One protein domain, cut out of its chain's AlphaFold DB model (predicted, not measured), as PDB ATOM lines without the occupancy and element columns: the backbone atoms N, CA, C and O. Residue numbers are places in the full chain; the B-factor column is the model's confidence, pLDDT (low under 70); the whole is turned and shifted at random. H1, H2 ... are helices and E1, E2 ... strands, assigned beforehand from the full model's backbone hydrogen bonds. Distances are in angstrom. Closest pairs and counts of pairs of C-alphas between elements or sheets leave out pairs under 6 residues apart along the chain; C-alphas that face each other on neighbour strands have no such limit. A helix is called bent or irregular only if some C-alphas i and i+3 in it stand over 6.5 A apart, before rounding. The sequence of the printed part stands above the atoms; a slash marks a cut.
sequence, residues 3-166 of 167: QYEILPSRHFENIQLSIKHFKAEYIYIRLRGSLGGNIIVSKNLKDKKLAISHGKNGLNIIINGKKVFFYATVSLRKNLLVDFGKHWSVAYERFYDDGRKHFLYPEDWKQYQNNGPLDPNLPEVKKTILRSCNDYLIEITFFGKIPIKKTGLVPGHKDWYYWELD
ATOM      1  N   GLN A   3       0.302  11.936  15.383       86.81
ATOM      2  CA  GLN A   3       0.930  12.992  16.178       86.81
ATOM      3  C   GLN A   3       0.358  14.349  15.783       86.81
ATOM      4  O   GLN A   3       0.261  14.669  14.600       86.81
ATOM      5  N   TYR A   4       0.011  15.137  16.791       87.56
ATOM      6  CA  TYR A   4      -0.631  16.437  16.666       87.56
ATOM      7  C   TYR A   4       0.225  17.470  17.386       87.56
ATOM      8  O   TYR A   4       0.428  17.392  18.602       87.56
ATOM      9  N   GLU A   5       0.784  18.409  16.628       87.31
ATOM     10  CA  GLU A   5       1.704  19.406  17.170       87.31
ATOM     11  C   GLU A   5       0.963  20.418  18.049       87.31
ATOM     12  O   GLU A   5      -0.093  20.937  17.677       87.31
ATOM     13  N   ILE A   6       1.519  20.695  19.229       88.00
ATOM     14  CA  ILE A   6       0.988  21.714  20.130       88.00
ATOM     15  C   ILE A   6       1.613  23.061  19.779       88.00
ATOM     16  O   ILE A   6       2.819  23.142  19.537       88.00
ATOM     17  N   LEU A   7       0.817  24.130  19.851       84.62
ATOM     18  CA  LEU A   7       1.317  25.496  19.711       84.62
ATOM     19  C   LEU A   7       2.500  25.762  20.677       84.62
ATOM     20  O   LEU A   7       2.337  25.589  21.891       84.62
ATOM     21  N   PRO A   8       3.666  26.235  20.195       80.75
ATOM     22  CA  PRO A   8       4.865  26.405  21.023       80.75
ATOM     23  C   PRO A   8       4.691  27.242  22.287       80.75
ATOM     24  O   PRO A   8       5.215  26.894  23.345       80.75
ATOM     25  N   SER A   9       3.899  28.311  22.213       81.56
ATOM     26  CA  SER A   9       3.603  29.172  23.363       81.56
ATOM     27  C   SER A   9       2.800  28.473  24.469       81.56
ATOM     28  O   SER A   9       2.789  28.952  25.600       81.56
ATOM     29  N   ARG A  10       2.160  27.334  24.170       84.81
ATOM     30  CA  ARG A  10       1.270  26.587  25.076       84.81
ATOM     31  C   ARG A  10       1.869  25.265  25.556       84.81
ATOM     32  O   ARG A  10       1.227  24.558  26.329       84.81
ATOM     33  N   HIS A  11       3.096  24.912  25.148       84.31
ATOM     34  CA  HIS A  11       3.728  23.628  25.502       84.31
ATOM     35  C   HIS A  11       3.717  23.368  27.008       84.31
ATOM     36  O   HIS A  11       3.248  22.323  27.450       84.31
ATOM     37  N   PHE A  12       4.213  24.318  27.801       84.62
ATOM     38  CA  PHE A  12       4.331  24.125  29.244       84.62
ATOM     39  C   PHE A  12       2.970  23.994  29.929       84.62
ATOM     40  O   PHE A  12       2.765  23.077  30.725       84.62
ATOM     41  N   GLU A  13       2.040  24.879  29.587       87.88
ATOM     42  CA  GLU A  13       0.690  24.872  30.138       87.88
ATOM     43  C   GLU A  13      -0.032  23.563  29.820       87.88
ATOM     44  O   GLU A  13      -0.569  22.930  30.726       87.88
ATOM     45  N   ASN A  14       0.053  23.080  28.578       88.56
ATOM     46  CA  ASN A  14      -0.573  21.817  28.199       88.56
ATOM     47  C   ASN A  14       0.043  20.623  28.943       88.56
ATOM     48  O   ASN A  14      -0.669  19.743  29.425       88.56
ATOM     49  N   ILE A  15       1.362  20.597  29.126       89.56
ATOM     50  CA  ILE A  15       2.001  19.548  29.929       89.56
ATOM     51  C   ILE A  15       1.478  19.568  31.375       89.56
ATOM     52  O   ILE A  15       1.149  18.515  31.929       89.56
ATOM     53  N   GLN A  16       1.374  20.751  31.988       90.38
ATOM     54  CA  GLN A  16       0.863  20.886  33.353       90.38
ATOM     55  C   GLN A  16      -0.607  20.484  33.468       90.38
ATOM     56  O   GLN A  16      -0.953  19.726  34.374       90.38
ATOM     57  N   LEU A  17      -1.456  20.961  32.557       92.44
ATOM     58  CA  LEU A  17      -2.878  20.625  32.523       92.44
ATOM     59  C   LEU A  17      -3.078  19.119  32.333       92.44
ATOM     60  O   LEU A  17      -3.842  18.511  33.078       92.44
ATOM     61  N   SER A  18      -2.320  18.485  31.438       93.25
ATOM     62  CA  SER A  18      -2.405  17.033  31.241       93.25
ATOM     63  C   SER A  18      -2.086  16.264  32.520       93.25
ATOM     64  O   SER A  18      -2.832  15.375  32.904       93.25
ATOM     65  N   ILE A  19      -1.014  16.630  33.229       93.50
ATOM     66  CA  ILE A  19      -0.622  15.958  34.480       93.50
ATOM     67  C   ILE A  19      -1.598  16.258  35.623       93.50
ATOM     68  O   ILE A  19      -1.786  15.429  36.512       93.50
ATOM     69  N   LYS A  20      -2.206  17.447  35.626       93.69
ATOM     70  CA  LYS A  20      -3.183  17.857  36.637       93.69
ATOM     71  C   LYS A  20      -4.504  17.100  36.488       93.69
ATOM     72  O   LYS A  20      -5.087  16.722  37.500       93.69
ATOM     73  N   HIS A  21      -4.973  16.918  35.256       94.31
ATOM     74  CA  HIS A  21      -6.305  16.386  34.966       94.31
ATOM     75  C   HIS A  21      -6.306  14.893  34.617       94.31
ATOM     76  O   HIS A  21      -7.324  14.230  34.800       94.31
ATOM     77  N   PHE A  22      -5.175  14.339  34.176       94.81
ATOM     78  CA  PHE A  22      -5.065  12.946  33.753       94.81
ATOM     79  C   PHE A  22      -3.939  12.228  34.493       94.81
ATOM     80  O   PHE A  22      -2.841  12.752  34.698       94.81
ATOM     81  N   LYS A  23      -4.200  10.978  34.882       93.31
ATOM     82  CA  LYS A  23      -3.216  10.148  35.576       93.31
ATOM     83  C   LYS A  23      -2.211   9.579  34.572       93.31
ATOM     84  O   LYS A  23      -2.561   8.746  33.740       93.31
ATOM     85  N   ALA A  24      -0.957  10.014  34.673       95.94
ATOM     86  CA  ALA A  24       0.134   9.444  33.890       95.94
ATOM     87  C   ALA A  24       0.449   8.009  34.353       95.94
ATOM     88  O   ALA A  24       0.532   7.732  35.549       95.94
ATOM     89  N   GLU A  25       0.664   7.105  33.402       96.56
ATOM     90  CA  GLU A  25       0.984   5.693  33.642       96.56
ATOM     91  C   GLU A  25       2.476   5.403  33.515       96.56
ATOM     92  O   GLU A  25       3.018   4.517  34.184       96.56
ATOM     93  N   TYR A  26       3.155   6.144  32.645       97.44
ATOM     94  CA  TYR A  26       4.543   5.885  32.316       97.44
ATOM     95  C   TYR A  26       5.264   7.161  31.918       97.44
ATOM     96  O   TYR A  26       4.680   8.051  31.300       97.44
ATOM     97  N   ILE A  27       6.553   7.224  32.234       96.75
ATOM     98  CA  ILE A  27       7.453   8.228  31.683       96.75
ATOM     99  C   ILE A  27       8.719   7.571  31.152       96.75
ATOM    100  O   ILE A  27       9.360   6.754  31.825       96.75
ATOM    101  N   TYR A  28       9.070   7.966  29.936       95.25
ATOM    102  CA  TYR A  28      10.229   7.501  29.206       95.25
ATOM    103  C   TYR A  28      11.041   8.694  28.708       95.25
ATOM    104  O   TYR A  28      10.501   9.621  28.110       95.25
ATOM    105  N   ILE A  29      12.342   8.687  28.983       93.81
ATOM    106  CA  ILE A  29      13.283   9.714  28.549       93.81
ATOM    107  C   ILE A  29      14.548   9.031  28.064       93.81
ATOM    108  O   ILE A  29      15.166   8.264  28.804       93.81
ATOM    109  N   ARG A  30      14.972   9.365  26.847       91.50
ATOM    110  CA  ARG A  30      16.253   8.932  26.281       91.50
ATOM    111  C   ARG A  30      16.910  10.039  25.471       91.50
ATOM    112  O   ARG A  30      16.233  10.952  25.003       91.50
ATOM    113  N   LEU A  31      18.213   9.924  25.241       88.56
ATOM    114  CA  LEU A  31      18.920  10.793  24.298       88.56
ATOM    115  C   LEU A  31      18.417  10.548  22.860       88.56
ATOM    116  O   LEU A  31      18.286   9.393  22.429       88.56
ATOM    117  N   ARG A  32      18.148  11.612  22.093       79.00
ATOM    118  CA  ARG A  32      17.781  11.490  20.670       79.00
ATOM    119  C   ARG A  32      18.955  10.943  19.856       79.00
ATOM    120  O   ARG A  32      20.111  11.115  20.214       79.00
ATOM    121  N   GLY A  33      18.651  10.213  18.783       70.56
ATOM    122  CA  GLY A  33      19.657   9.526  17.960       70.56
ATOM    123  C   GLY A  33      20.130   8.188  18.537       70.56
ATOM    124  O   GLY A  33      20.552   7.326  17.779       70.56
ATOM    125  N   SER A  34      19.950   7.944  19.840       65.00
ATOM    126  CA  SER A  34      20.159   6.613  20.421       65.00
ATOM    127  C   SER A  34      18.893   5.761  20.256       65.00
ATOM    128  O   SER A  34      17.978   5.817  21.078       65.00
ATOM    129  N   LEU A  35      18.765   5.017  19.153       61.66
ATOM    130  CA  LEU A  35      17.713   3.999  19.019       61.66
ATOM    131  C   LEU A  35      17.960   2.909  20.080       61.66
ATOM    132  O   LEU A  35      18.786   2.029  19.893       61.66
ATOM    133  N   GLY A  36      17.295   3.028  21.232       61.59
ATOM    134  CA  GLY A  36      17.343   2.054  22.331       61.59
ATOM    135  C   GLY A  36      18.518   2.166  23.317       61.59
ATOM    136  O   GLY A  36      18.464   1.516  24.353       61.59
ATOM    137  N   GLY A  37      19.543   2.986  23.051       64.88
ATOM    138  CA  GLY A  37      20.815   2.922  23.796       64.88
ATOM    139  C   GLY A  37      20.886   3.704  25.114       64.88
ATOM    140  O   GLY A  37      21.229   3.137  26.145       64.88
ATOM    141  N   ASN A  38      20.557   5.001  25.116       87.00
ATOM    142  CA  ASN A  38      20.810   5.869  26.278       87.00
ATOM    143  C   ASN A  38      19.510   6.301  26.956       87.00
ATOM    144  O   ASN A  38      19.051   7.438  26.812       87.00
ATOM    145  N   ILE A  39      18.914   5.360  27.687       92.50
ATOM    146  CA  ILE A  39      17.731   5.584  28.521       92.50
ATOM    147  C   ILE A  39      18.150   6.309  29.804       92.50
ATOM    148  O   ILE A  39      18.977   5.819  30.564       92.50
ATOM    149  N   ILE A  40      17.538   7.462  30.064       93.44
ATOM    150  CA  ILE A  40      17.804   8.304  31.240       93.44
ATOM    151  C   ILE A  40      16.717   8.091  32.291       93.44
ATOM    152  O   ILE A  40      16.998   7.955  33.481       93.44
ATOM    153  N   VAL A  41      15.457   8.031  31.853       95.00
ATOM    154  CA  VAL A  41      14.309   7.749  32.717       95.00
ATOM    155  C   VAL A  41      13.427   6.713  32.042       95.00
ATOM    156  O   VAL A  41      13.100   6.820  30.869       95.00
ATOM    157  N   SER A  42      13.028   5.699  32.798       95.69
ATOM    158  CA  SER A  42      12.096   4.664  32.357       95.69
ATOM    159  C   SER A  42      11.362   4.177  33.597       95.69
ATOM    160  O   SER A  42      11.927   3.447  34.416       95.69
ATOM    161  N   LYS A  43      10.177   4.737  33.857       96.88
ATOM    162  CA  LYS A  43       9.476   4.555  35.134       96.88
ATOM    163  C   LYS A  43       7.976   4.394  34.918       96.88
ATOM    164  O   LYS A  43       7.322   5.278  34.377       96.88
ATOM    165  N   ASN A  44       7.433   3.310  35.470       96.75
ATOM    166  CA  ASN A  44       6.001   3.154  35.706       96.75
ATOM    167  C   ASN A  44       5.541   4.112  36.824       96.75
ATOM    168  O   ASN A  44       6.232   4.245  37.848       96.75
ATOM    169  N   LEU A  45       4.407   4.778  36.603       96.31
ATOM    170  CA  LEU A  45       3.823   5.828  37.434       96.31
ATOM    171  C   LEU A  45       2.499   5.429  38.115       96.31
ATOM    172  O   LEU A  45       1.908   6.272  38.782       96.31
ATOM    173  N   LYS A  46       2.049   4.166  38.021       90.38
ATOM    174  CA  LYS A  46       0.764   3.679  38.573       90.38
ATOM    175  C   LYS A  46       0.486   4.160  40.006       90.38
ATOM    176  O   LYS A  46      -0.621   4.623  40.279       90.38
ATOM    177  N   ASP A  47       1.511   4.139  40.860       92.25
ATOM    178  CA  ASP A  47       1.450   4.550  42.272       92.25
ATOM    179  C   ASP A  47       2.424   5.697  42.594       92.25
ATOM    180  O   ASP A  47       2.909   5.841  43.717       92.25
ATOM    181  N   LYS A  48       2.785   6.504  41.588       94.50
ATOM    182  CA  LYS A  48       3.726   7.619  41.748       94.50
ATOM    183  C   LYS A  48       3.097   8.927  41.304       94.50
ATOM    184  O   LYS A  48       2.412   8.998  40.291       94.50
ATOM    185  N   LYS A  49       3.403   9.996  42.032       93.94
ATOM    186  CA  LYS A  49       3.012  11.352  41.659       93.94
ATOM    187  C   LYS A  49       4.062  11.939  40.724       93.94
ATOM    188  O   LYS A  49       5.186  12.210  41.153       93.94
ATOM    189  N   LEU A  50       3.687  12.131  39.462       96.38
ATOM    190  CA  LEU A  50       4.448  12.930  38.507       96.38
ATOM    191  C   LEU A  50       4.118  14.412  38.714       96.38
ATOM    192  O   LEU A  50       2.958  14.783  38.869       96.38
ATOM    193  N   ALA A  51       5.139  15.256  38.710       94.31
ATOM    194  CA  ALA A  51       4.999  16.702  38.688       94.31
ATOM    195  C   ALA A  51       6.024  17.303  37.727       94.31
ATOM    196  O   ALA A  51       7.134  16.784  37.572       94.31
ATOM    197  N   ILE A  52       5.655  18.418  37.101       91.06
ATOM    198  CA  ILE A  52       6.555  19.201  36.259       91.06
ATOM    199  C   ILE A  52       6.542  20.643  36.745       91.06
ATOM    200  O   ILE A  52       5.483  21.237  36.951       91.06
ATOM    201  N   SER A  53       7.734  21.203  36.930       89.00
ATOM    202  CA  SER A  53       7.920  22.609  37.286       89.00
ATOM    203  C   SER A  53       8.769  23.292  36.223       89.00
ATOM    204  O   SER A  53       9.846  22.786  35.895       89.00
ATOM    205  N   HIS A  54       8.335  24.449  35.742       83.62
ATOM    206  CA  HIS A  54       9.153  25.315  34.904       83.62
ATOM    207  C   HIS A  54       9.911  26.300  35.785       83.62
ATOM    208  O   HIS A  54       9.318  27.051  36.554       83.62
ATOM    209  N   GLY A  55      11.236  26.257  35.698       77.50
ATOM    210  CA  GLY A  55      12.117  27.265  36.274       77.50
ATOM    211  C   GLY A  55      12.702  28.153  35.182       77.50
ATOM    212  O   GLY A  55      12.561  27.876  33.994       77.50
ATOM    213  N   LYS A  56      13.453  29.184  35.585       76.94
ATOM    214  CA  LYS A  56      14.123  30.122  34.658       76.94
ATOM    215  C   LYS A  56      14.971  29.422  33.581       76.94
ATOM    216  O   LYS A  56      15.083  29.919  32.465       76.94
ATOM    217  N   ASN A  57      15.532  28.260  33.916       79.06
ATOM    218  CA  ASN A  57      16.514  27.557  33.093       79.06
ATOM    219  C   ASN A  57      15.977  26.286  32.423       79.06
ATOM    220  O   ASN A  57      16.747  25.643  31.710       79.06
ATOM    221  N   GLY A  58      14.719  25.888  32.654       83.31
ATOM    222  CA  GLY A  58      14.163  24.697  32.011       83.31
ATOM    223  C   GLY A  58      12.985  24.055  32.735       83.31
ATOM    224  O   GLY A  58      12.411  24.619  33.666       83.31
ATOM    225  N   LEU A  59      12.650  22.834  32.320       87.38
ATOM    226  CA  LEU A  59      11.609  21.995  32.909       87.38
ATOM    227  C   LEU A  59      12.242  20.948  33.829       87.38
ATOM    228  O   LEU A  59      13.016  20.100  33.383       87.38
ATOM    229  N   ASN A  60      11.894  20.976  35.114       92.12
ATOM    230  CA  ASN A  60      12.198  19.872  36.022       92.12
ATOM    231  C   ASN A  60      11.084  18.833  35.942       92.12
ATOM    232  O   ASN A  60       9.907  19.172  36.072       92.12
ATOM    233  N   ILE A  61      11.478  17.573  35.816       93.75
ATOM    234  CA  ILE A  61      10.588  16.422  35.917       93.75
ATOM    235  C   ILE A  61      10.821  15.782  37.279       93.75
ATOM    236  O   ILE A  61      11.950  15.430  37.637       93.75
ATOM    237  N   ILE A  62       9.746  15.668  38.051       95.94
ATOM    238  CA  ILE A  62       9.768  15.285  39.458       95.94
ATOM    239  C   ILE A  62       8.848  14.080  39.646       95.94
ATOM    240  O   ILE A  62       7.697  14.099  39.217       95.94
ATOM    241  N   ILE A  63       9.341  13.037  40.312       96.88
ATOM    242  CA  ILE A  63       8.557  11.850  40.669       96.88
ATOM    243  C   ILE A  63       8.638  11.669  42.182       96.88
ATOM    244  O   ILE A  63       9.735  11.597  42.736       96.88
ATOM    245  N   ASN A  64       7.486  11.602  42.857       95.38
ATOM    246  CA  ASN A  64       7.389  11.493  44.321       95.38
ATOM    247  C   ASN A  64       8.255  12.540  45.053       95.38
ATOM    248  O   ASN A  64       8.987  12.223  45.986       95.38
ATOM    249  N   GLY A  65       8.225  13.786  44.571       94.81
ATOM    250  CA  GLY A  65       8.978  14.907  45.149       94.81
ATOM    251  C   GLY A  65      10.473  14.938  44.812       94.81
ATOM    252  O   GLY A  65      11.137  15.924  45.116       94.81
ATOM    253  N   LYS A  66      11.019  13.918  44.139       95.69
ATOM    254  CA  LYS A  66      12.434  13.877  43.740       95.69
ATOM    255  C   LYS A  66      12.596  14.290  42.282       95.69
ATOM    256  O   LYS A  66      11.940  13.728  41.405       95.69
ATOM    257  N   LYS A  67      13.489  15.247  42.008       95.38
ATOM    258  CA  LYS A  67      13.876  15.593  40.631       95.38
ATOM    259  C   LYS A  67      14.573  14.391  39.995       95.38
ATOM    260  O   LYS A  67      15.608  13.958  40.492       95.38
ATOM    261  N   VAL A  68      14.018  13.880  38.900       95.81
ATOM    262  CA  VAL A  68      14.583  12.745  38.150       95.81
ATOM    263  C   VAL A  68      15.214  13.168  36.831       95.81
ATOM    264  O   VAL A  68      16.062  12.457  36.306       95.81
ATOM    265  N   PHE A  69      14.816  14.321  36.290       93.88
ATOM    266  CA  PHE A  69      15.364  14.846  35.048       93.88
ATOM    267  C   PHE A  69      15.206  16.367  34.971       93.88
ATOM    268  O   PHE A  69      14.307  16.944  35.589       93.88
ATOM    269  N   PHE A  70      16.087  17.013  34.210       90.81
ATOM    270  CA  PHE A  70      16.028  18.438  33.914       90.81
ATOM    271  C   PHE A  70      16.222  18.669  32.416       90.81
ATOM    272  O   PHE A  70      17.235  18.266  31.850       90.81
ATOM    273  N   TYR A  71      15.254  19.334  31.792       84.75
ATOM    274  CA  TYR A  71      15.263  19.688  30.378       84.75
ATOM    275  C   TYR A  71      15.528  21.189  30.212       84.75
ATOM    276  O   TYR A  71      14.691  22.001  30.602       84.75
ATOM    277  N   ALA A  72      16.683  21.570  29.666       80.38
ATOM    278  CA  ALA A  72      17.148  22.960  29.658       80.38
ATOM    279  C   ALA A  72      16.401  23.881  28.662       80.38
ATOM    280  O   ALA A  72      16.037  23.476  27.560       80.38
ATOM    281  N   THR A  73      16.248  25.169  28.999       64.31
ATOM    282  CA  THR A  73      15.578  26.187  28.160       64.31
ATOM    283  C   THR A  73      16.345  26.535  26.889       64.31
ATOM    284  O   THR A  73      15.726  26.921  25.903       64.31
ATOM    285  N   VAL A  74      17.674  26.382  26.853       60.41
ATOM    286  CA  VAL A  74      18.437  26.538  25.598       60.41
ATOM    287  C   VAL A  74      17.942  25.529  24.558       60.41
ATOM    288  O   VAL A  74      17.735  25.892  23.402       60.41
ATOM    289  N   SER A  75      17.620  24.309  24.998       55.84
ATOM    290  CA  SER A  75      16.959  23.303  24.171       55.84
ATOM    291  C   SER A  75      15.530  23.711  23.794       55.84
ATOM    292  O   SER A  75      15.116  23.393  22.692       55.84
ATOM    293  N   LEU A  76      14.791  24.460  24.630       54.69
ATOM    294  CA  LEU A  76      13.462  25.011  24.286       54.69
ATOM    295  C   LEU A  76      13.531  26.156  23.252       54.69
ATOM    296  O   LEU A  76      12.719  26.200  22.334       54.69
ATOM    297  N   ARG A  77      14.495  27.083  23.377       50.50
ATOM    298  CA  ARG A  77      14.632  28.261  22.494       50.50
ATOM    299  C   ARG A  77      15.209  27.924  21.125       50.50
ATOM    300  O   ARG A  77      14.757  28.491  20.138       50.50
ATOM    301  N   LYS A  78      16.151  26.975  21.051       50.81
ATOM    302  CA  LYS A  78      16.669  26.452  19.775       50.81
ATOM    303  C   LYS A  78      15.546  25.866  18.905       50.81
ATOM    304  O   LYS A  78      15.673  25.852  17.690       50.81
ATOM    305  N   ASN A  79      14.437  25.447  19.517       50.12
ATOM    306  CA  ASN A  79      13.321  24.803  18.827       50.12
ATOM    307  C   ASN A  79      12.270  25.764  18.291       50.12
ATOM    308  O   ASN A  79      11.621  25.423  17.314       50.12
ATOM    309  N   LEU A  80      12.110  26.962  18.861       50.25
ATOM    310  CA  LEU A  80      11.168  27.952  18.316       50.25
ATOM    311  C   LEU A  80      11.534  28.380  16.882       50.25
ATOM    312  O   LEU A  80      10.692  28.929  16.182       50.25
ATOM    313  N   LEU A  81      12.776  28.121  16.458       45.56
ATOM    314  CA  LEU A  81      13.336  28.528  15.169       45.56
ATOM    315  C   LEU A  81      13.592  27.359  14.195       45.56
ATOM    316  O   LEU A  81      14.122  27.608  13.117       45.56
ATOM    317  N   VAL A  82      13.286  26.098  14.547       48.31
ATOM    318  CA  VAL A  82      13.710  24.927  13.748       48.31
ATOM    319  C   VAL A  82      12.610  23.868  13.620       48.31
ATOM    320  O   VAL A  82      12.099  23.394  14.630       48.31
ATOM    321  N   ASP A  83      12.349  23.497  12.359       51.62
ATOM    322  CA  ASP A  83      11.593  22.377  11.771       51.62
ATOM    323  C   ASP A  83      10.445  21.752  12.579       51.62
ATOM    324  O   ASP A  83      10.638  21.170  13.651       51.62
ATOM    325  N   PHE A  84       9.269  21.749  11.952       50.75
ATOM    326  CA  PHE A  84       8.092  20.988  12.362       50.75
ATOM    327  C   PHE A  84       8.434  19.553  12.806       50.75
ATOM    328  O   PHE A  84       9.291  18.885  12.218       50.75
ATOM    329  N   GLY A  85       7.766  19.062  13.856       54.38
ATOM    330  CA  GLY A  85       7.990  17.719  14.404       54.38
ATOM    331  C   GLY A  85       9.118  17.598  15.442       54.38
ATOM    332  O   GLY A  85       9.348  16.510  15.977       54.38
ATOM    333  N   LYS A  86       9.813  18.693  15.787       63.66
ATOM    334  CA  LYS A  86      10.772  18.746  16.918       63.66
ATOM    335  C   LYS A  86      10.162  19.322  18.206       63.66
ATOM    336  O   LYS A  86      10.854  19.476  19.214       63.66
ATOM    337  N   HIS A  87       8.876  19.658  18.175       76.12
ATOM    338  CA  HIS A  87       8.145  20.340  19.246       76.12
ATOM    339  C   HIS A  87       7.391  19.356  20.144       76.12
ATOM    340  O   HIS A  87       7.427  18.142  19.933       76.12
ATOM    341  N   TRP A  88       6.750  19.868  21.200       85.88
ATOM    342  CA  TRP A  88       5.809  19.052  21.960       85.88
ATOM    343  C   TRP A  88       4.579  18.739  21.113       85.88
ATOM    344  O   TRP A  88       4.018  19.607  20.447       85.88
ATOM    345  N   SER A  89       4.157  17.486  21.172       89.50
ATOM    346  CA  SER A  89       3.004  16.959  20.459       89.50
ATOM    347  C   SER A  89       2.182  16.063  21.374       89.50
ATOM    348  O   SER A  89       2.689  15.490  22.346       89.50
ATOM    349  N   VAL A  90       0.901  15.946  21.044       92.44
ATOM    350  CA  VAL A  90       0.032  14.888  21.549       92.44
ATOM    351  C   VAL A  90       0.009  13.785  20.512       92.44
ATOM    352  O   VAL A  90      -0.266  14.035  19.343       92.44
ATOM    353  N   ALA A  91       0.287  12.563  20.934       92.44
ATOM    354  CA  ALA A  91       0.184  11.400  20.082       92.44
ATOM    355  C   ALA A  91      -0.875  10.443  20.617       92.44
ATOM    356  O   ALA A  91      -0.922  10.186  21.822       92.44
ATOM    357  N   TYR A  92      -1.697   9.890  19.730       93.31
ATOM    358  CA  TYR A  92      -2.666   8.868  20.109       93.31
ATOM    359  C   TYR A  92      -2.254   7.497  19.587       93.31
ATOM    360  O   TYR A  92      -1.737   7.317  18.476       93.31
ATOM    361  N   GLU A  93      -2.494   6.502  20.431       94.00
ATOM    362  CA  GLU A  93      -2.400   5.097  20.082       94.00
ATOM    363  C   GLU A  93      -3.805   4.506  20.002       94.00
ATOM    364  O   GLU A  93      -4.571   4.549  20.969       94.00
ATOM    365  N   ARG A  94      -4.123   3.956  18.831       92.25
ATOM    366  CA  ARG A  94      -5.409   3.351  18.486       92.25
ATOM    367  C   ARG A  94      -5.165   1.957  17.916       92.25
ATOM    368  O   ARG A  94      -4.117   1.707  17.311       92.25
ATOM    369  N   PHE A  95      -6.144   1.083  18.084       90.44
ATOM    370  CA  PHE A  95      -6.152  -0.268  17.529       90.44
ATOM    371  C   PHE A  95      -7.500  -0.507  16.863       90.44
ATOM    372  O   PHE A  95      -8.521  -0.109  17.417       90.44
ATOM    373  N   TYR A  96      -7.486  -1.130  15.690       88.12
ATOM    374  CA  TYR A  96      -8.685  -1.671  15.060       88.12
ATOM    375  C   TYR A  96      -9.186  -2.890  15.844       88.12
ATOM    376  O   TYR A  96      -8.437  -3.486  16.622       88.12
ATOM    377  N   ASP A  97     -10.436  -3.283  15.604       88.69
ATOM    378  CA  ASP A  97     -11.074  -4.419  16.285       88.69
ATOM    379  C   ASP A  97     -10.343  -5.749  16.037       88.69
ATOM    380  O   ASP A  97     -10.348  -6.636  16.886       88.69
ATOM    381  N   ASP A  98      -9.644  -5.864  14.905       90.94
ATOM    382  CA  ASP A  98      -8.787  -7.006  14.559       90.94
ATOM    383  C   ASP A  98      -7.415  -7.000  15.272       90.94
ATOM    384  O   ASP A  98      -6.566  -7.853  15.015       90.94
ATOM    385  N   GLY A  99      -7.174  -6.033  16.162       86.94
ATOM    386  CA  GLY A  99      -5.940  -5.889  16.930       86.94
ATOM    387  C   GLY A  99      -4.797  -5.196  16.184       86.94
ATOM    388  O   GLY A  99      -3.743  -4.954  16.782       86.94
ATOM    389  N   ARG A 100      -4.965  -4.819  14.908       89.00
ATOM    390  CA  ARG A 100      -3.945  -4.043  14.190       89.00
ATOM    391  C   ARG A 100      -3.850  -2.634  14.761       89.00
ATOM    392  O   ARG A 100      -4.845  -1.937  14.950       89.00
ATOM    393  N   LYS A 101      -2.623  -2.175  15.000       88.31
ATOM    394  CA  LYS A 101      -2.359  -0.801  15.435       88.31
ATOM    395  C   LYS A 101      -2.612   0.174  14.288       88.31
ATOM    396  O   LYS A 101      -2.100  -0.017  13.189       88.31
ATOM    397  N   HIS A 102      -3.342   1.247  14.568       86.38
ATOM    398  CA  HIS A 102      -3.557   2.313  13.601       86.38
ATOM    399  C   HIS A 102      -2.293   3.176  13.451       86.38
ATOM    400  O   HIS A 102      -1.683   3.662  14.421       86.38
ATOM    401  N   PHE A 103      -1.901   3.384  12.202       81.81
ATOM    402  CA  PHE A 103      -0.852   4.307  11.809       81.81
ATOM    403  C   PHE A 103      -1.433   5.287  10.804       81.81
ATOM    404  O   PHE A 103      -2.100   4.880   9.862       81.81
ATOM    405  N   LEU A 104      -1.155   6.568  11.025       74.50
ATOM    406  CA  LEU A 104      -1.435   7.600  10.048       74.50
ATOM    407  C   LEU A 104      -0.326   7.528   8.997       74.50
ATOM    408  O   LEU A 104       0.824   7.855   9.312       74.50
ATOM    409  N   TYR A 105      -0.636   7.054   7.793       66.06
ATOM    410  CA  TYR A 105       0.328   7.077   6.699       66.06
ATOM    411  C   TYR A 105       0.324   8.449   6.010       66.06
ATOM    412  O   TYR A 105      -0.681   9.164   6.045       66.06
ATOM    413  N   PRO A 106       1.441   8.847   5.372       60.19
ATOM    414  CA  PRO A 106       1.543  10.130   4.680       60.19
ATOM    415  C   PRO A 106       0.508  10.332   3.574       60.19
ATOM    416  O   PRO A 106       0.287  11.460   3.172       60.19
ATOM    417  N   GLU A 107      -0.099   9.272   3.052       59.62
ATOM    418  CA  GLU A 107      -1.111   9.322   1.986       59.62
ATOM    419  C   GLU A 107      -2.492   9.649   2.569       59.62
ATOM    420  O   GLU A 107      -3.246  10.453   2.018       59.62
ATOM    421  N   ASP A 108      -2.757   9.117   3.762       63.38
ATOM    422  CA  ASP A 108      -4.001   9.312   4.498       63.38
ATOM    423  C   ASP A 108      -4.089  10.696   5.148       63.38
ATOM    424  O   ASP A 108      -5.171  11.155   5.520       63.38
ATOM    425  N   TRP A 109      -2.953  11.393   5.268       61.78
ATOM    426  CA  TRP A 109      -2.863  12.673   5.967       61.78
ATOM    427  C   TRP A 109      -3.893  13.690   5.464       61.78
ATOM    428  O   TRP A 109      -4.455  14.412   6.278       61.78
ATOM    429  N   LYS A 110      -4.204  13.700   4.157       59.88
ATOM    430  CA  LYS A 110      -5.166  14.636   3.552       59.88
ATOM    431  C   LYS A 110      -6.599  14.419   4.023       59.88
ATOM    432  O   LYS A 110      -7.331  15.390   4.180       59.88
ATOM    433  N   GLN A 111      -7.004  13.173   4.261       57.28
ATOM    434  CA  GLN A 111      -8.358  12.864   4.731       57.28
ATOM    435  C   GLN A 111      -8.541  13.295   6.189       57.28
ATOM    436  O   GLN A 111      -9.573  13.854   6.556       57.28
ATOM    437  N   TYR A 112      -7.491  13.149   6.996       60.94
ATOM    438  CA  TYR A 112      -7.539  13.449   8.421       60.94
ATOM    439  C   TYR A 112      -7.258  14.919   8.775       60.94
ATOM    440  O   TYR A 112      -7.369  15.273   9.935       60.94
ATOM    441  N   GLN A 113      -6.932  15.835   7.861       60.34
ATOM    442  CA  GLN A 113      -6.651  17.243   8.235       60.34
ATOM    443  C   GLN A 113      -7.866  18.008   8.772       60.34
ATOM    444  O   GLN A 113      -7.744  18.846   9.676       60.34
ATOM    445  N   ASN A 114      -9.050  17.749   8.210       63.06
ATOM    446  CA  ASN A 114     -10.236  18.540   8.528       63.06
ATOM    447  C   ASN A 114     -10.784  18.198   9.916       63.06
ATOM    448  O   ASN A 114     -11.001  19.112  10.714       63.06
ATOM    449  N   ASN A 115     -10.879  16.909  10.243       71.56
ATOM    450  CA  ASN A 115     -11.378  16.443  11.540       71.56
ATOM    451  C   ASN A 115     -10.257  16.019  12.503       71.56
ATOM    452  O   ASN A 115     -10.443  16.022  13.717       71.56
ATOM    453  N   GLY A 116      -9.060  15.719  11.996       79.25
ATOM    454  CA  GLY A 116      -7.888  15.360  12.792       79.25
ATOM    455  C   GLY A 116      -8.159  14.176  13.720       79.25
ATOM    456  O   GLY A 116      -8.704  13.163  13.292       79.25
ATOM    457  N   PRO A 117      -7.824  14.298  15.011       83.06
ATOM    458  CA  PRO A 117      -8.081  13.273  16.017       83.06
ATOM    459  C   PRO A 117      -9.570  13.070  16.334       83.06
ATOM    460  O   PRO A 117      -9.910  12.195  17.143       83.06
ATOM    461  N   LEU A 118     -10.435  13.930  15.787       82.81
ATOM    462  CA  LEU A 118     -11.885  13.929  15.971       82.81
ATOM    463  C   LEU A 118     -12.611  13.247  14.806       82.81
ATOM    464  O   LEU A 118     -13.838  13.254  14.791       82.81
ATOM    465  N   ASP A 119     -11.886  12.678  13.838       84.75
ATOM    466  CA  ASP A 119     -12.506  11.907  12.765       84.75
ATOM    467  C   ASP A 119     -13.275  10.703  13.351       84.75
ATOM    468  O   ASP A 119     -12.672   9.880  14.052       84.75
ATOM    469  N   PRO A 120     -14.596  10.596  13.103       83.44
ATOM    470  CA  PRO A 120     -15.422   9.524  13.649       83.44
ATOM    471  C   PRO A 120     -15.074   8.137  13.091       83.44
ATOM    472  O   PRO A 120     -15.467   7.140  13.687       83.44
ATOM    473  N   ASN A 121     -14.335   8.054  11.980       85.31
ATOM    474  CA  ASN A 121     -13.916   6.786  11.379       85.31
ATOM    475  C   ASN A 121     -12.635   6.220  12.009       85.31
ATOM    476  O   ASN A 121     -12.216   5.109  11.675       85.31
ATOM    477  N   LEU A 122     -11.983   6.972  12.901       87.44
ATOM    478  CA  LEU A 122     -10.796   6.493  13.598       87.44
ATOM    479  C   LEU A 122     -11.178   5.525  14.726       87.44
ATOM    480  O   LEU A 122     -12.099   5.816  15.494       87.44
ATOM    481  N   PRO A 123     -10.417   4.431  14.928       90.19
ATOM    482  CA  PRO A 123     -10.639   3.542  16.064       90.19
ATOM    483  C   PRO A 123     -10.468   4.272  17.398       90.19
ATOM    484  O   PRO A 123      -9.815   5.313  17.473       90.19
ATOM    485  N   GLU A 124     -10.997   3.724  18.486       91.50
ATOM    486  CA  GLU A 124     -10.912   4.373  19.795       91.50
ATOM    487  C   GLU A 124      -9.455   4.589  20.256       91.50
ATOM    488  O   GLU A 124      -8.584   3.723  20.111       91.50
ATOM    489  N   VAL A 125      -9.189   5.749  20.865       93.19
ATOM    490  CA  VAL A 125      -7.901   6.039  21.508       93.19
ATOM    491  C   VAL A 125      -7.751   5.188  22.763       93.19
ATOM    492  O   VAL A 125      -8.472   5.370  23.742       93.19
ATOM    493  N   LYS A 126      -6.751   4.307  22.770       93.44
ATOM    494  CA  LYS A 126      -6.401   3.489  23.938       93.44
ATOM    495  C   LYS A 126      -5.365   4.160  24.830       93.44
ATOM    496  O   LYS A 126      -5.394   3.965  26.042       93.44
ATOM    497  N   LYS A 127      -4.455   4.948  24.249       94.88
ATOM    498  CA  LYS A 127      -3.453   5.712  25.002       94.88
ATOM    499  C   LYS A 127      -3.202   7.069  24.383       94.88
ATOM    500  O   LYS A 127      -3.211   7.222  23.160       94.88
ATOM    501  N   THR A 128      -2.865   8.013  25.249       95.81
ATOM    502  CA  THR A 128      -2.320   9.308  24.861       95.81
ATOM    503  C   THR A 128      -0.873   9.409  25.306       95.81
ATOM    504  O   THR A 128      -0.530   9.028  26.423       95.81
ATOM    505  N   ILE A 129      -0.012   9.941  24.447       95.38
ATOM    506  CA  ILE A 129       1.399  10.161  24.740       95.38
ATOM    507  C   ILE A 129       1.704  11.634  24.492       95.38
ATOM    508  O   ILE A 129       1.658  12.102  23.357       95.38
ATOM    509  N   LEU A 130       2.047  12.364  25.552       93.50
ATOM    510  CA  LEU A 130       2.692  13.664  25.405       93.50
ATOM    511  C   LEU A 130       4.157  13.439  25.070       93.50
ATOM    512  O   LEU A 130       4.882  12.821  25.854       93.50
ATOM    513  N   ARG A 131       4.588  13.948  23.920       90.62
ATOM    514  CA  ARG A 131       5.905  13.655  23.368       90.62
ATOM    515  C   ARG A 131       6.651  14.915  22.970       90.62
ATOM    516  O   ARG A 131       6.094  15.785  22.314       90.62
ATOM    517  N   SER A 132       7.943  14.956  23.266       87.06
ATOM    518  CA  SER A 132       8.902  15.869  22.639       87.06
ATOM    519  C   SER A 132      10.053  15.068  22.045       87.06
ATOM    520  O   SER A 132      10.522  14.114  22.664       87.06
ATOM    521  N   CYS A 133      10.502  15.434  20.844       77.31
ATOM    522  CA  CYS A 133      11.582  14.757  20.124       77.31
ATOM    523  C   CYS A 133      12.683  15.754  19.725       77.31
ATOM    524  O   CYS A 133      12.944  15.982  18.542       77.31
ATOM    525  N   ASN A 134      13.328  16.360  20.724       77.12
ATOM    526  CA  ASN A 134      14.473  17.251  20.516       77.12
ATOM    527  C   ASN A 134      15.777  16.587  20.988       77.12
ATOM    528  O   ASN A 134      15.939  15.412  20.718       77.12
ATOM    529  N   ASP A 135      16.695  17.254  21.701       79.81
ATOM    530  CA  ASP A 135      17.922  16.635  22.250       79.81
ATOM    531  C   ASP A 135      17.634  15.322  23.005       79.81
ATOM    532  O   ASP A 135      18.425  14.378  22.991       79.81
ATOM    533  N   TYR A 136      16.439  15.238  23.594       86.69
ATOM    534  CA  TYR A 136      15.885  14.044  24.210       86.69
ATOM    535  C   TYR A 136      14.554  13.677  23.553       86.69
ATOM    536  O   TYR A 136      13.762  14.556  23.199       86.69
ATOM    537  N   LEU A 137      14.292  12.373  23.447       89.06
ATOM    538  CA  LEU A 137      12.925  11.877  23.354       89.06
ATOM    539  C   LEU A 137      12.366  11.834  24.774       89.06
ATOM    540  O   LEU A 137      12.900  11.106  25.609       89.06
ATOM    541  N   ILE A 138      11.312  12.601  25.024       91.38
ATOM    542  CA  ILE A 138      10.555  12.599  26.276       91.38
ATOM    543  C   ILE A 138       9.141  12.154  25.934       91.38
ATOM    544  O   ILE A 138       8.509  12.772  25.085       91.38
ATOM    545  N   GLU A 139       8.652  11.111  26.592       94.38
ATOM    546  CA  GLU A 139       7.306  10.571  26.414       94.38
ATOM    547  C   GLU A 139       6.646  10.367  27.778       94.38
ATOM    548  O   GLU A 139       7.179   9.675  28.648       94.38
ATOM    549  N   ILE A 140       5.473  10.967  27.964       96.00
ATOM    550  CA  ILE A 140       4.610  10.770  29.130       96.00
ATOM    551  C   ILE A 140       3.338  10.105  28.624       96.00
ATOM    552  O   ILE A 140       2.622  10.679  27.807       96.00
ATOM    553  N   THR A 141       3.083   8.884  29.078       97.12
ATOM    554  CA  THR A 141       1.948   8.069  28.632       97.12
ATOM    555  C   THR A 141       0.801   8.164  29.625       97.12
ATOM    556  O   THR A 141       1.021   8.109  30.836       97.12
ATOM    557  N   PHE A 142      -0.414   8.253  29.101       96.12
ATOM    558  CA  PHE A 142      -1.677   8.300  29.822       96.12
ATOM    559  C   PHE A 142      -2.624   7.237  29.260       96.12
ATOM    560  O   PHE A 142      -2.597   6.949  28.057       96.12
ATOM    561  N   PHE A 143      -3.483   6.696  30.122       93.00
ATOM    562  CA  PHE A 143      -4.559   5.808  29.698       93.00
ATOM    563  C   PHE A 143      -5.670   6.598  29.000       93.00
ATOM    564  O   PHE A 143      -6.070   7.662  29.475       93.00
ATOM    565  N   GLY A 144      -6.195   6.054  27.901       92.12
ATOM    566  CA  GLY A 144      -7.320   6.636  27.176       92.12
ATOM    567  C   GLY A 144      -6.990   7.937  26.441       92.12
ATOM    568  O   GLY A 144      -5.826   8.272  26.184       92.12
ATOM    569  N   LYS A 145      -8.049   8.657  26.063       93.44
ATOM    570  CA  LYS A 145      -7.985   9.917  25.317       93.44
ATOM    571  C   LYS A 145      -7.853  11.107  26.265       93.44
ATOM    572  O   LYS A 145      -8.741  11.348  27.075       93.44
ATOM    573  N   ILE A 146      -6.806  11.906  26.090       94.94
ATOM    574  CA  ILE A 146      -6.797  13.299  26.553       94.94
ATOM    575  C   ILE A 146      -7.388  14.149  25.429       94.94
ATOM    576  O   ILE A 146      -6.786  14.143  24.360       94.94
ATOM    577  N   PRO A 147      -8.516  14.854  25.600       93.75
ATOM    578  CA  PRO A 147      -9.135  15.629  24.526       93.75
ATOM    579  C   PRO A 147      -8.241  16.764  24.010       93.75
ATOM    580  O   PRO A 147      -7.586  17.454  24.793       93.75
ATOM    581  N   ILE A 148      -8.241  16.965  22.689       92.38
ATOM    582  CA  ILE A 148      -7.594  18.106  22.032       92.38
ATOM    583  C   ILE A 148      -8.526  18.752  21.013       92.38
ATOM    584  O   ILE A 148      -9.334  18.067  20.382       92.38
ATOM    585  N   LYS A 149      -8.354  20.058  20.814       91.12
ATOM    586  CA  LYS A 149      -9.056  20.857  19.809       91.12
ATOM    587  C   LYS A 149      -8.085  21.573  18.882       91.12
ATOM    588  O   LYS A 149      -6.932  21.830  19.229       91.12
ATOM    589  N   LYS A 150      -8.578  21.884  17.687       90.25
ATOM    590  CA  LYS A 150      -7.867  22.636  16.652       90.25
ATOM    591  C   LYS A 150      -7.820  24.116  17.039       90.25
ATOM    592  O   LYS A 150      -8.859  24.672  17.381       90.25
ATOM    593  N   THR A 151      -6.649  24.749  16.961       87.38
ATOM    594  CA  THR A 151      -6.477  26.149  17.403       87.38
ATOM    595  C   THR A 151      -6.106  27.118  16.295       87.38
ATOM    596  O   THR A 151      -6.548  28.262  16.306       87.38
ATOM    597  N   GLY A 152      -5.307  26.690  15.320       84.81
ATOM    598  CA  GLY A 152      -4.861  27.573  14.248       84.81
ATOM    599  C   GLY A 152      -3.965  26.872  13.245       84.81
ATOM    600  O   GLY A 152      -3.514  25.755  13.481       84.81
ATOM    601  N   LEU A 153      -3.724  27.531  12.114       85.06
ATOM    602  CA  LEU A 153      -2.828  27.035  11.074       85.06
ATOM    603  C   LEU A 153      -1.365  27.192  11.488       85.06
ATOM    604  O   LEU A 153      -0.970  28.181  12.107       85.06
ATOM    605  N   VAL A 154      -0.554  26.221  11.091       82.12
ATOM    606  CA  VAL A 154       0.899  26.284  11.200       82.12
ATOM    607  C   VAL A 154       1.410  27.215  10.093       82.12
ATOM    608  O   VAL A 154       1.141  26.963   8.915       82.12
ATOM    609  N   PRO A 155       2.142  28.297  10.421       80.50
ATOM    610  CA  PRO A 155       2.662  29.221   9.418       80.50
ATOM    611  C   PRO A 155       3.486  28.503   8.343       80.50
ATOM    612  O   PRO A 155       4.352  27.694   8.659       80.50
ATOM    613  N   GLY A 156       3.223  28.806   7.069       79.19
ATOM    614  CA  GLY A 156       3.920  28.187   5.932       79.19
ATOM    615  C   GLY A 156       3.358  26.835   5.478       79.19
ATOM    616  O   GLY A 156       3.819  26.306   4.470       79.19
ATOM    617  N   HIS A 157       2.331  26.303   6.148       76.69
ATOM    618  CA  HIS A 157       1.704  25.028   5.802       76.69
ATOM    619  C   HIS A 157       0.194  25.203   5.609       76.69
ATOM    620  O   HIS A 157      -0.511  25.659   6.505       76.69
ATOM    621  N   LYS A 158      -0.317  24.841   4.425       74.38
ATOM    622  CA  LYS A 158      -1.719  25.107   4.051       74.38
ATOM    623  C   LYS A 158      -2.735  24.252   4.803       74.38
ATOM    624  O   LYS A 158      -3.848  24.710   5.020       74.38
ATOM    625  N   ASP A 159      -2.318  23.074   5.261       75.25
ATOM    626  CA  ASP A 159      -3.241  22.108   5.854       75.25
ATOM    627  C   ASP A 159      -2.759  21.549   7.202       75.25
ATOM    628  O   ASP A 159      -3.152  20.468   7.632       75.25
ATOM    629  N   TRP A 160      -1.830  22.248   7.854       79.94
ATOM    630  CA  TRP A 160      -1.262  21.808   9.127       79.94
ATOM    631  C   TRP A 160      -1.821  22.706  10.210       79.94
ATOM    632  O   TRP A 160      -1.815  23.928  10.076       79.94
ATOM    633  N   TYR A 161      -2.307  22.092  11.281       85.81
ATOM    634  CA  TYR A 161      -2.927  22.807  12.381       85.81
ATOM    635  C   TYR A 161      -2.183  22.536  13.677       85.81
ATOM    636  O   TYR A 161      -1.755  21.409  13.932       85.81
ATOM    637  N   TYR A 162      -2.093  23.567  14.507       88.06
ATOM    638  CA  TYR A 162      -1.798  23.407  15.915       88.06
ATOM    639  C   TYR A 162      -3.025  22.891  16.658       88.06
ATOM    640  O   TYR A 162      -4.178  23.185  16.317       88.06
ATOM    641  N   TRP A 163      -2.734  22.138  17.709       90.12
ATOM    642  CA  TRP A 163      -3.714  21.558  18.605       90.12
ATOM    643  C   TRP A 163      -3.427  21.999  20.036       90.12
ATOM    644  O   TRP A 163      -2.287  22.277  20.415       90.12
ATOM    645  N   GLU A 164      -4.463  22.061  20.855       90.69
ATOM    646  CA  GLU A 164      -4.320  22.276  22.290       90.69
ATOM    647  C   GLU A 164      -5.266  21.379  23.065       90.69
ATOM    648  O   GLU A 164      -6.194  20.808  22.497       90.69
ATOM    649  N   LEU A 165      -5.013  21.251  24.362       91.44
ATOM    650  CA  LEU A 165      -5.893  20.503  25.242       91.44
ATOM    651  C   LEU A 165      -7.263  21.160  25.330       91.44
ATOM    652  O   LEU A 165      -7.372  22.379  25.447       91.44
ATOM    653  N   ASP A 166      -8.293  20.327  25.318       91.75
ATOM    654  CA  ASP A 166      -9.674  20.757  25.492       91.75
ATOM    655  C   ASP A 166     -10.170  20.301  26.869       91.75
ATOM    656  O   ASP A 166     -10.733  19.216  27.018       91.75
TER     657      ASP A 166
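AT A GLANCE: This is residues 3 to 166 of the 167 residues of an uncharacterized protein of Candidatus Harrisonbacteria bacterium RIFCSPHIGHO2_02_FULL_42_16 (UniProt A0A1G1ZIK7). A strongly twisted six-strand sheet makes one wall, and helix H1 packs on one face of it, between a three-strand sheet, E4 to E6, near the E3 edge and a small hairpin, E10 and E11, beside E1 at the other edge. The stretch from residue 95 to 124, with the short H3, loops out beyond the E1 and E7 end. The printed part has 164 residues, with the elements E1 H1 E2 E3 E4 E5 E6 H2 E7 H3 E8 E9 E10 E11; the large sheet runs E1 E7 E8 E9 E2 E3, all antiparallel. The class is mixed, helices and strands, and the whole is compact, with a radius of gyration of the C-alphas of 15.9 A and spans of 43 by 37 by 32 A.

IN THESE COORDINATES: E1 is residues 3 to 5, beginning at C-alpha 3 (0.930, 12.992, 16.178). H1, residues 8 to 21, is 20.5 A long and irregular: C-alphas 9 and 12 are 7.8 A apart. E2 is 24 to 31, 21.1 A, and E3 39 to 44. E4 is 50 to 55, E5 58 to 63, E6 66 to 72, and H2 73 to 77. E7 is 88 to 94, 19.6 A, and H3 109 to 112. E8 is 125 to 133, 21.4 A, and E9 136 to 143, 22.7 A. E10 is 148 to 153; E11 is 161 to 165, ending at C-alpha 165 (-5.893, 20.503, 25.242).

HOW THE PARTS SIT: H1 on one face of the large sheet makes two layers, a helix over a sheet, at a height of 9.5 A. It lies over E8, and only just over E7 and E9 with 3 C-alphas each. On the local plane it stands at 41 degrees to E8, slantwise to the strands. In the large sheet N 91 and O 129 of E7 and E8 are 2.8 A apart, and N 139 and O 28 of E9 and E2 are 2.8 A apart. E4, E5 and E6 form a meander, each strand the antiparallel neighbour of the one before; N 53 and O 60 are 3.1 A apart. H1 is also on that sheet, over E4; their closest C-alphas, Gln 16 and Ile 52, are 6.6 A apart. H2 only grazes it. E10 and E11 are a hairpin, with N 151 and O 162 3.0 A apart; the closest C-alphas of H1 and E11, Asn 14 and Leu 165, are 6.2 A apart. H2 has its O i to N i+4 pair within hydrogen-bond range, H1 has 8 of 10, and H3 is too short for one.

THE WHOLE: The farthest C-alphas, Lys 56 and Asp 98, are 48.0 A apart. The printed part has no cut. The links E7 to H3 and H3 to E8 are long. Mean pLDDT of the printed part is 83.6; residues 34 to 37, 73 to 86 and 105 to 114 are under 70.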